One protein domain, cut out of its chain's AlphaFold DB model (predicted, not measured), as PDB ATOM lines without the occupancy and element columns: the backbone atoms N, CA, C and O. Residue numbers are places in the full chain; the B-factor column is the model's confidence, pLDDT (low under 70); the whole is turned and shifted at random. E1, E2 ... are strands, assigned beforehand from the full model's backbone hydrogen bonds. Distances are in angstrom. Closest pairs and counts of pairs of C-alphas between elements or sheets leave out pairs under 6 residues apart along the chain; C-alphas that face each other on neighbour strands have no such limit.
ATOM      1  N   ILE A  21     207.803 202.607 190.413       51.34
ATOM      2  CA  ILE A  21     207.441 201.420 189.649       51.34
ATOM      3  C   ILE A  21     206.685 200.366 190.472       51.34
ATOM      4  O   ILE A  21     205.892 199.629 189.897       51.34
ATOM      5  N   ASP A  22     206.848 200.343 191.796       54.12
ATOM      6  CA  ASP A  22     206.113 199.443 192.707       54.12
ATOM      7  C   ASP A  22     204.588 199.558 192.601       54.12
ATOM      8  O   ASP A  22     203.840 198.628 192.897       54.12
ATOM      9  N   LYS A  23     204.120 200.723 192.153       64.31
ATOM     10  CA  LYS A  23     202.702 201.023 191.949       64.31
ATOM     11  C   LYS A  23     202.160 200.446 190.638       64.31
ATOM     12  O   LYS A  23     200.993 200.658 190.294       64.31
ATOM     13  N   TYR A  24     203.010 199.735 189.899       71.75
ATOM     14  CA  TYR A  24     202.698 199.097 188.637       71.75
ATOM     15  C   TYR A  24     202.969 197.602 188.701       71.75
ATOM     16  O   TYR A  24     203.969 197.127 189.234       71.75
ATOM     17  N   LEU A  25     202.089 196.848 188.061       74.44
ATOM     18  CA  LEU A  25     202.239 195.413 187.920       74.44
ATOM     19  C   LEU A  25     202.916 195.108 186.582       74.44
ATOM     20  O   LEU A  25     202.384 195.445 185.524       74.44
ATOM     21  N   MET A  26     204.101 194.496 186.615       74.62
ATOM     22  CA  MET A  26     204.863 194.198 185.398       74.62
ATOM     23  C   MET A  26     204.283 192.998 184.647       74.62
ATOM     24  O   MET A  26     204.136 191.909 185.207       74.62
ATOM     25  N   VAL A  27     204.024 193.170 183.351       73.81
ATOM     26  CA  VAL A  27     203.603 192.072 182.475       73.81
ATOM     27  C   VAL A  27     204.838 191.260 182.067       73.81
ATOM     28  O   VAL A  27     205.799 191.822 181.528       73.81
ATOM     29  N   PRO A  28     204.854 189.929 182.283       70.81
ATOM     30  CA  PRO A  28     205.955 189.087 181.838       70.81
ATOM     31  C   PRO A  28     206.170 189.203 180.329       70.81
ATOM     32  O   PRO A  28     205.221 189.139 179.553       70.81
ATOM     33  N   LYS A  29     207.434 189.266 179.889       69.75
ATOM     34  CA  LYS A  29     207.787 189.438 178.467       69.75
ATOM     35  C   LYS A  29     207.113 188.423 177.532       69.75
ATOM     36  O   LYS A  29     206.747 188.780 176.421       69.75
ATOM     37  N   LYS A  30     206.922 187.174 177.981       72.00
ATOM     38  CA  LYS A  30     206.241 186.118 177.202       72.00
ATOM     39  C   LYS A  30     204.778 186.426 176.879       72.00
ATOM     40  O   LYS A  30     204.263 185.843 175.941       72.00
ATOM     41  N   LEU A  31     204.139 187.283 177.669       67.31
ATOM     42  CA  LEU A  31     202.733 187.655 177.538       67.31
ATOM     43  C   LEU A  31     202.580 189.082 177.000       67.31
ATOM     44  O   LEU A  31     201.473 189.564 176.847       67.31
ATOM     45  N   HIS A  32     203.678 189.781 176.702       74.94
ATOM     46  CA  HIS A  32     203.670 191.191 176.312       74.94
ATOM     47  C   HIS A  32     202.734 191.502 175.130       74.94
ATOM     48  O   HIS A  32     202.118 192.563 175.103       74.94
ATOM     49  N   GLU A  33     202.624 190.587 174.164       79.38
ATOM     50  CA  GLU A  33     201.756 190.732 172.986       79.38
ATOM     51  C   GLU A  33     200.277 190.440 173.290       79.38
ATOM     52  O   GLU A  33     199.401 190.959 172.603       79.38
ATOM     53  N   ASP A  34     199.989 189.673 174.347       76.44
ATOM     54  CA  ASP A  34     198.628 189.302 174.752       76.44
ATOM     55  C   ASP A  34     197.911 190.420 175.532       76.44
ATOM     56  O   ASP A  34     196.696 190.364 175.721       76.44
ATOM     57  N   PHE A  35     198.645 191.450 175.969       77.44
ATOM     58  CA  PHE A  35     198.112 192.599 176.703       77.44
ATOM     59  C   PHE A  35     198.168 193.858 175.831       77.44
ATOM     60  O   PHE A  35     199.172 194.572 175.841       77.44
ATOM     61  N   PRO A  36     197.121 194.184 175.055       81.12
ATOM     62  CA  PRO A  36     197.098 195.433 174.302       81.12
ATOM     63  C   PRO A  36     197.131 196.644 175.245       81.12
ATOM     64  O   PRO A  36     196.732 196.566 176.407       81.12
ATOM     65  N   GLU A  37     197.640 197.776 174.758       85.12
ATOM     66  CA  GLU A  37     197.485 199.044 175.476       85.12
ATOM     67  C   GLU A  37     196.006 199.411 175.599       85.12
ATOM     68  O   GLU A  37     195.220 199.187 174.676       85.12
ATOM     69  N   GLY A  38     195.639 200.031 176.718       86.50
ATOM     70  CA  GLY A  38     194.268 200.467 176.953       86.50
ATOM     71  C   GLY A  38     193.700 199.945 178.259       86.50
ATOM     72  O   GLY A  38     194.433 199.602 179.182       86.50
ATOM     73  N   GLU A  39     192.378 199.979 178.363       87.00
ATOM     74  CA  GLU A  39     191.671 199.582 179.572       87.00
ATOM     75  C   GLU A  39     191.402 198.073 179.564       87.00
ATOM     76  O   GLU A  39     190.877 197.538 178.591       87.00
ATOM     77  N   ILE A  40     191.769 197.401 180.650       85.12
ATOM     78  CA  ILE A  40     191.548 195.975 180.888       85.12
ATOM     79  C   ILE A  40     190.725 195.789 182.160       85.12
ATOM     80  O   ILE A  40     190.790 196.610 183.078       85.12
ATOM     81  N   GLU A  41     189.965 194.702 182.240       84.31
ATOM     82  CA  GLU A  41     189.304 194.304 183.481       84.31
ATOM     83  C   GLU A  41     190.219 193.349 184.255       84.31
ATOM     84  O   GLU A  41     190.667 192.325 183.744       84.31
ATOM     85  N   ILE A  42     190.485 193.681 185.513       78.38
ATOM     86  CA  ILE A  42     191.149 192.801 186.469       78.38
ATOM     87  C   ILE A  42     190.178 192.431 187.584       78.38
ATOM     88  O   ILE A  42     189.237 193.165 187.903       78.38
ATOM     89  N   ARG A  43     190.418 191.290 188.217       72.38
ATOM     90  CA  ARG A  43     189.702 190.860 189.410       72.38
ATOM     91  C   ARG A  43     190.675 190.786 190.579       72.38
ATOM     92  O   ARG A  43     191.668 190.067 190.525       72.38
ATOM     93  N   LEU A  44     190.351 191.526 191.635       71.69
ATOM     94  CA  LEU A  44     191.077 191.574 192.905       71.69
ATOM     95  C   LEU A  44     190.091 191.246 194.029       71.69
ATOM     96  O   LEU A  44     189.030 191.863 194.096       71.69
ATOM     97  N   GLN A  45     190.405 190.283 194.902       67.75
ATOM     98  CA  GLN A  45     189.556 189.917 196.054       67.75
ATOM     99  C   GLN A  45     188.072 189.684 195.680       67.75
ATOM    100  O   GLN A  45     187.159 190.173 196.347       67.75
ATOM    101  N   ASN A  46     187.810 188.983 194.567       68.75
ATOM    102  CA  ASN A  46     186.468 188.768 193.991       68.75
ATOM    103  C   ASN A  46     185.701 190.036 193.560       68.75
ATOM    104  O   ASN A  46     184.529 189.950 193.189       68.75
ATOM    105  N   LYS A  47     186.343 191.204 193.548       72.69
ATOM    106  CA  LYS A  47     185.809 192.445 192.986       72.69
ATOM    107  C   LYS A  47     186.425 192.694 191.616       72.69
ATOM    108  O   LYS A  47     187.602 192.425 191.390       72.69
ATOM    109  N   LYS A  48     185.611 193.195 190.693       80.69
ATOM    110  CA  LYS A  48     186.050 193.583 189.353       80.69
ATOM    111  C   LYS A  48     186.470 195.040 189.360       80.69
ATOM    112  O   LYS A  48     185.742 195.891 189.870       80.69
ATOM    113  N   PHE A  49     187.607 195.310 188.747       81.25
ATOM    114  CA  PHE A  49     188.139 196.642 188.574       81.25
ATOM    115  C   PHE A  49     188.593 196.802 187.134       81.25
ATOM    116  O   PHE A  49     189.300 195.953 186.607       81.25
ATOM    117  N   SER A  50     188.236 197.906 186.492       84.19
ATOM    118  CA  SER A  50     188.925 198.280 185.259       84.19
ATOM    119  C   SER A  50     190.280 198.867 185.634       84.19
ATOM    120  O   SER A  50     190.382 199.499 186.681       84.19
ATOM    121  N   THR A  51     191.309 198.721 184.812       85.19
ATOM    122  CA  THR A  51     192.611 199.386 184.950       85.19
ATOM    123  C   THR A  51     193.275 199.591 183.592       85.19
ATOM    124  O   THR A  51     192.772 199.099 182.594       85.19
ATOM    125  N   ARG A  52     194.355 200.374 183.522       85.12
ATOM    126  CA  ARG A  52     195.017 200.730 182.271       85.12
ATOM    127  C   ARG A  52     196.365 200.035 182.132       85.12
ATOM    128  O   ARG A  52     197.165 200.026 183.063       85.12
ATOM    129  N   VAL A  53     196.605 199.513 180.937       85.75
ATOM    130  CA  VAL A  53     197.887 198.995 180.469       85.75
ATOM    131  C   VAL A  53     198.578 200.065 179.639       85.75
ATOM    132  O   VAL A  53     197.959 200.647 178.739       85.75
ATOM    133  N   TYR A  54     199.853 200.303 179.916       83.81
ATOM    134  CA  TYR A  54     200.711 201.150 179.093       83.81
ATOM    135  C   TYR A  54     202.168 200.705 179.167       83.81
ATOM    136  O   TYR A  54     202.558 199.892 180.010       83.81
ATOM    137  N   ASP A  55     202.964 201.267 178.272       82.44
ATOM    138  CA  ASP A  55     204.391 201.029 178.205       82.44
ATOM    139  C   ASP A  55     205.142 202.033 179.090       82.44
ATOM    140  O   ASP A  55     204.935 203.247 179.024       82.44
ATOM    141  N   ILE A  56     206.036 201.518 179.931       76.31
ATOM    142  CA  ILE A  56     207.021 202.305 180.667       76.31
ATOM    143  C   ILE A  56     208.390 202.043 180.068       76.31
ATOM    144  O   ILE A  56     208.831 200.903 179.896       76.31
ATOM    145  N   TYR A  57     209.092 203.136 179.801       70.81
ATOM    146  CA  TYR A  57     210.502 203.092 179.482       70.81
ATOM    147  C   TYR A  57     211.316 202.975 180.768       70.81
ATOM    148  O   TYR A  57     211.228 203.847 181.633       70.81
ATOM    149  N   CYS A  58     212.114 201.917 180.887       66.38
ATOM    150  CA  CYS A  58     212.992 201.711 182.030       66.38
ATOM    151  C   CYS A  58     214.443 201.548 181.569       66.38
ATOM    152  O   CYS A  58     214.733 200.931 180.538       66.38
ATOM    153  N   GLU A  59     215.363 202.105 182.349       57.09
ATOM    154  CA  GLU A  59     216.796 201.927 182.164       57.09
ATOM    155  C   GLU A  59     217.318 201.001 183.263       57.09
ATOM    156  O   GLU A  59     217.459 201.396 184.419       57.09
ATOM    157  N   CYS A  60     217.595 199.752 182.894       54.03
ATOM    158  CA  CYS A  60     218.128 198.748 183.806       54.03
ATOM    159  C   CYS A  60     219.564 198.430 183.400       54.03
ATOM    160  O   CYS A  60     219.823 197.997 182.276       54.03
ATOM    161  N   THR A  61     220.518 198.599 184.320       62.19
ATOM    162  CA  THR A  61     221.927 198.199 184.121       62.19
ATOM    163  C   THR A  61     222.568 198.758 182.835       62.19
ATOM    164  O   THR A  61     223.309 198.064 182.145       62.19
ATOM    165  N   GLY A  62     222.249 200.007 182.472       65.38
ATOM    166  CA  GLY A  62     222.777 200.668 181.267       65.38
ATOM    167  C   GLY A  62     222.176 200.174 179.944       65.38
ATOM    168  O   GLY A  62     222.642 200.563 178.875       65.38
ATOM    169  N   SER A  63     221.145 199.328 180.003       57.81
ATOM    170  CA  SER A  63     220.353 198.907 178.850       57.81
ATOM    171  C   SER A  63     218.938 199.464 178.950       57.81
ATOM    172  O   SER A  63     218.313 199.492 180.012       57.81
ATOM    173  N   LYS A  64     218.439 199.938 177.812       66.94
ATOM    174  CA  LYS A  64     217.141 200.592 177.691       66.94
ATOM    175  C   LYS A  64     216.105 199.591 177.209       66.94
ATOM    176  O   LYS A  64     216.256 199.016 176.129       66.94
ATOM    177  N   HIS A  65     215.060 199.396 178.005       69.38
ATOM    178  CA  HIS A  65     214.010 198.426 177.732       69.38
ATOM    179  C   HIS A  65     212.633 199.063 177.887       69.38
ATOM    180  O   HIS A  65     212.395 199.886 178.771       69.38
ATOM    181  N   ILE A  66     211.716 198.660 177.011       73.31
ATOM    182  CA  ILE A  66     210.301 198.987 177.137       73.31
ATOM    183  C   ILE A  66     209.639 197.821 177.858       73.31
ATOM    184  O   ILE A  66     209.810 196.663 177.466       73.31
ATOM    185  N   HIS A  67     208.929 198.138 178.932       75.75
ATOM    186  CA  HIS A  67     208.149 197.187 179.701       75.75
ATOM    187  C   HIS A  67     206.685 197.569 179.631       75.75
ATOM    188  O   HIS A  67     206.334 198.734 179.792       75.75
ATOM    189  N   LYS A  68     205.831 196.565 179.485       80.00
ATOM    190  CA  LYS A  68     204.397 196.737 179.616       80.00
ATOM    191  C   LYS A  68     203.989 196.545 181.068       80.00
ATOM    192  O   LYS A  68     204.379 195.560 181.703       80.00
ATOM    193  N   VAL A  69     203.217 197.490 181.586       80.06
ATOM    194  CA  VAL A  69     202.772 197.476 182.977       80.06
ATOM    195  C   VAL A  69     201.291 197.802 183.098       80.06
ATOM    196  O   VAL A  69     200.698 198.418 182.210       80.06
ATOM    197  N   ILE A  70     200.703 197.392 184.216       81.19
ATOM    198  CA  ILE A  70     199.316 197.674 184.583       81.19
ATOM    199  C   ILE A  70     199.315 198.668 185.746       81.19
ATOM    200  O   ILE A  70     199.997 198.449 186.748       81.19
ATOM    201  N   ASP A  71     198.550 199.751 185.620       81.31
ATOM    202  CA  ASP A  71     198.509 200.831 186.607       81.31
ATOM    203  C   ASP A  71     197.601 200.528 187.790       81.31
ATOM    204  O   ASP A  71     196.376 200.542 187.676       81.31
ATOM    205  N   LEU A  72     198.188 200.284 188.956       74.69
ATOM    206  CA  LEU A  72     197.414 199.975 190.151       74.69
ATOM    207  C   LEU A  72     197.208 201.188 191.065       74.69
ATOM    208  O   LEU A  72     196.542 201.061 192.091       74.69
ATOM    209  N   ARG A  73     197.684 202.384 190.686       72.56
ATOM    210  CA  ARG A  73     197.633 203.584 191.544       72.56
ATOM    211  C   ARG A  73     196.226 203.968 191.975       72.56
ATOM    212  O   ARG A  73     196.019 204.391 193.103       72.56
ATOM    213  N   LYS A  74     195.225 203.781 191.112       67.62
ATOM    214  CA  LYS A  74     193.821 204.080 191.454       67.62
ATOM    215  C   LYS A  74     193.209 203.140 192.499       67.62
ATOM    216  O   LYS A  74     192.085 203.376 192.933       67.62
ATOM    217  N   PHE A  75     193.930 202.088 192.876       67.75
ATOM    218  CA  PHE A  75     193.569 201.176 193.955       67.75
ATOM    219  C   PHE A  75     194.360 201.456 195.240       67.75
ATOM    220  O   PHE A  75     194.054 200.845 196.269       67.75
ATOM    221  N   GLU A  76     195.320 202.397 195.223       58.41
ATOM    222  CA  GLU A  76     195.994 202.871 196.437       58.41
ATOM    223  C   GLU A  76     194.938 203.413 197.415       58.41
ATOM    224  O   GLU A  76     194.202 204.351 197.113       58.41
ATOM    225  N   GLY A  77     194.826 202.773 198.581       55.66
ATOM    226  CA  GLY A  77     193.833 203.107 199.608       55.66
ATOM    227  C   GLY A  77     192.553 202.262 199.594       55.66
ATOM    228  O   GLY A  77     191.731 202.430 200.491       55.66
ATOM    229  N   THR A  78     192.380 201.338 198.635       57.84
ATOM    230  CA  THR A  78     191.239 200.396 198.630       57.84
ATOM    231  C   THR A  78     191.499 199.041 199.296       57.84
ATOM    232  O   THR A  78     190.509 198.358 199.546       57.84
TER     233      THR A  78
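AT A GLANCE: This is residues 21 to 78 of the 90 residues of an uncharacterized protein of candidate division WS2 bacterium ADurb.Bin280 (UniProt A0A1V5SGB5). One small antiparallel sheet is curled like part of a barrel and drawn out lengthwise by two hairpins that point to opposite ends: E2 and E3 at one end, E3 and E4 at the other. The long bent strand E3 belongs to both hairpins, short E1 sits at the edge beside the last part of E4, a long link loops from E1 to E2 at the opposite edge, and the tip of the second hairpin, residues 59 to 64, sticks out free. The printed part has 58 residues with no named helix and four strands, E1 to E4 along the chain, in the sheet order E1, E4, E3, E2, all antiparallel; the class is all strand. It is only just loose, close to compact, with a radius of gyration of the C-alphas of 12.4 A, and elongated, with spans of 39 by 25 by 16 A.

IN THESE COORDINATES: Start at Ile 21 and go on to C-alpha 24 at (202.698, 199.097, 188.637), where E1 begins; it covers residues 24 to 26, 6.3 A from first to last C-alpha. E2, residues 38 to 44, is 18.5 A long. Find C-alpha 47 at (185.809, 192.445, 192.986); from there E3 runs through residues 47 to 60 over 34.2 A and bends by 67 degrees at residue 57. E4, residues 63 to 71, is 23.3 A long, bends by 52 degrees at residue 68 and ends with C-alpha 71 at (198.509, 200.831, 186.607).

HOW THE PARTS SIT: Look first at edge strand E1, antiparallel to E4 at 119 degrees: C-alphas 26 and 69 face each other at 4.6 A, and N 25 and O 70 are within hydrogen-bond range at 2.9 A. E1 and E2 are apart and are the two edge strands. The hairpin E2 and E3 is antiparallel at 119 degrees; C-alphas 41 and 50 face each other at 4.4 A, and N 40 and O 51 are 2.8 A apart. The hairpin E3 and E4 is antiparallel at 169 degrees; C-alphas 55 and 68 face each other at 4.5 A, and N 56 and O 67 are 2.8 A apart. The pairing along E3 is staggered: residues 47 to 53 pair with E2, residues 53 to 60 with E4. E2, E3 and E4 form a meander, each strand the antiparallel neighbour of the one before; with E1 beside E4 the four make a Greek key, the first strand the antiparallel neighbour of the fourth. From edge to edge the strands' lines turn by 86 degrees and the way across turns by 91 degrees.

THE WHOLE: The C-alphas of Asn 46 and Gly 62, the two farthest apart, are 40.3 A from each other. The printed part has no cut. The link from E1 to E2, with 11 residues, is long; those from E2 to E3 and from E3 to E4 are tight. The mean pLDDT of the printed part is 73.0; look for values under 70 at 20 residues, among them 21 to 23, 58 to 65 and 74 to 78.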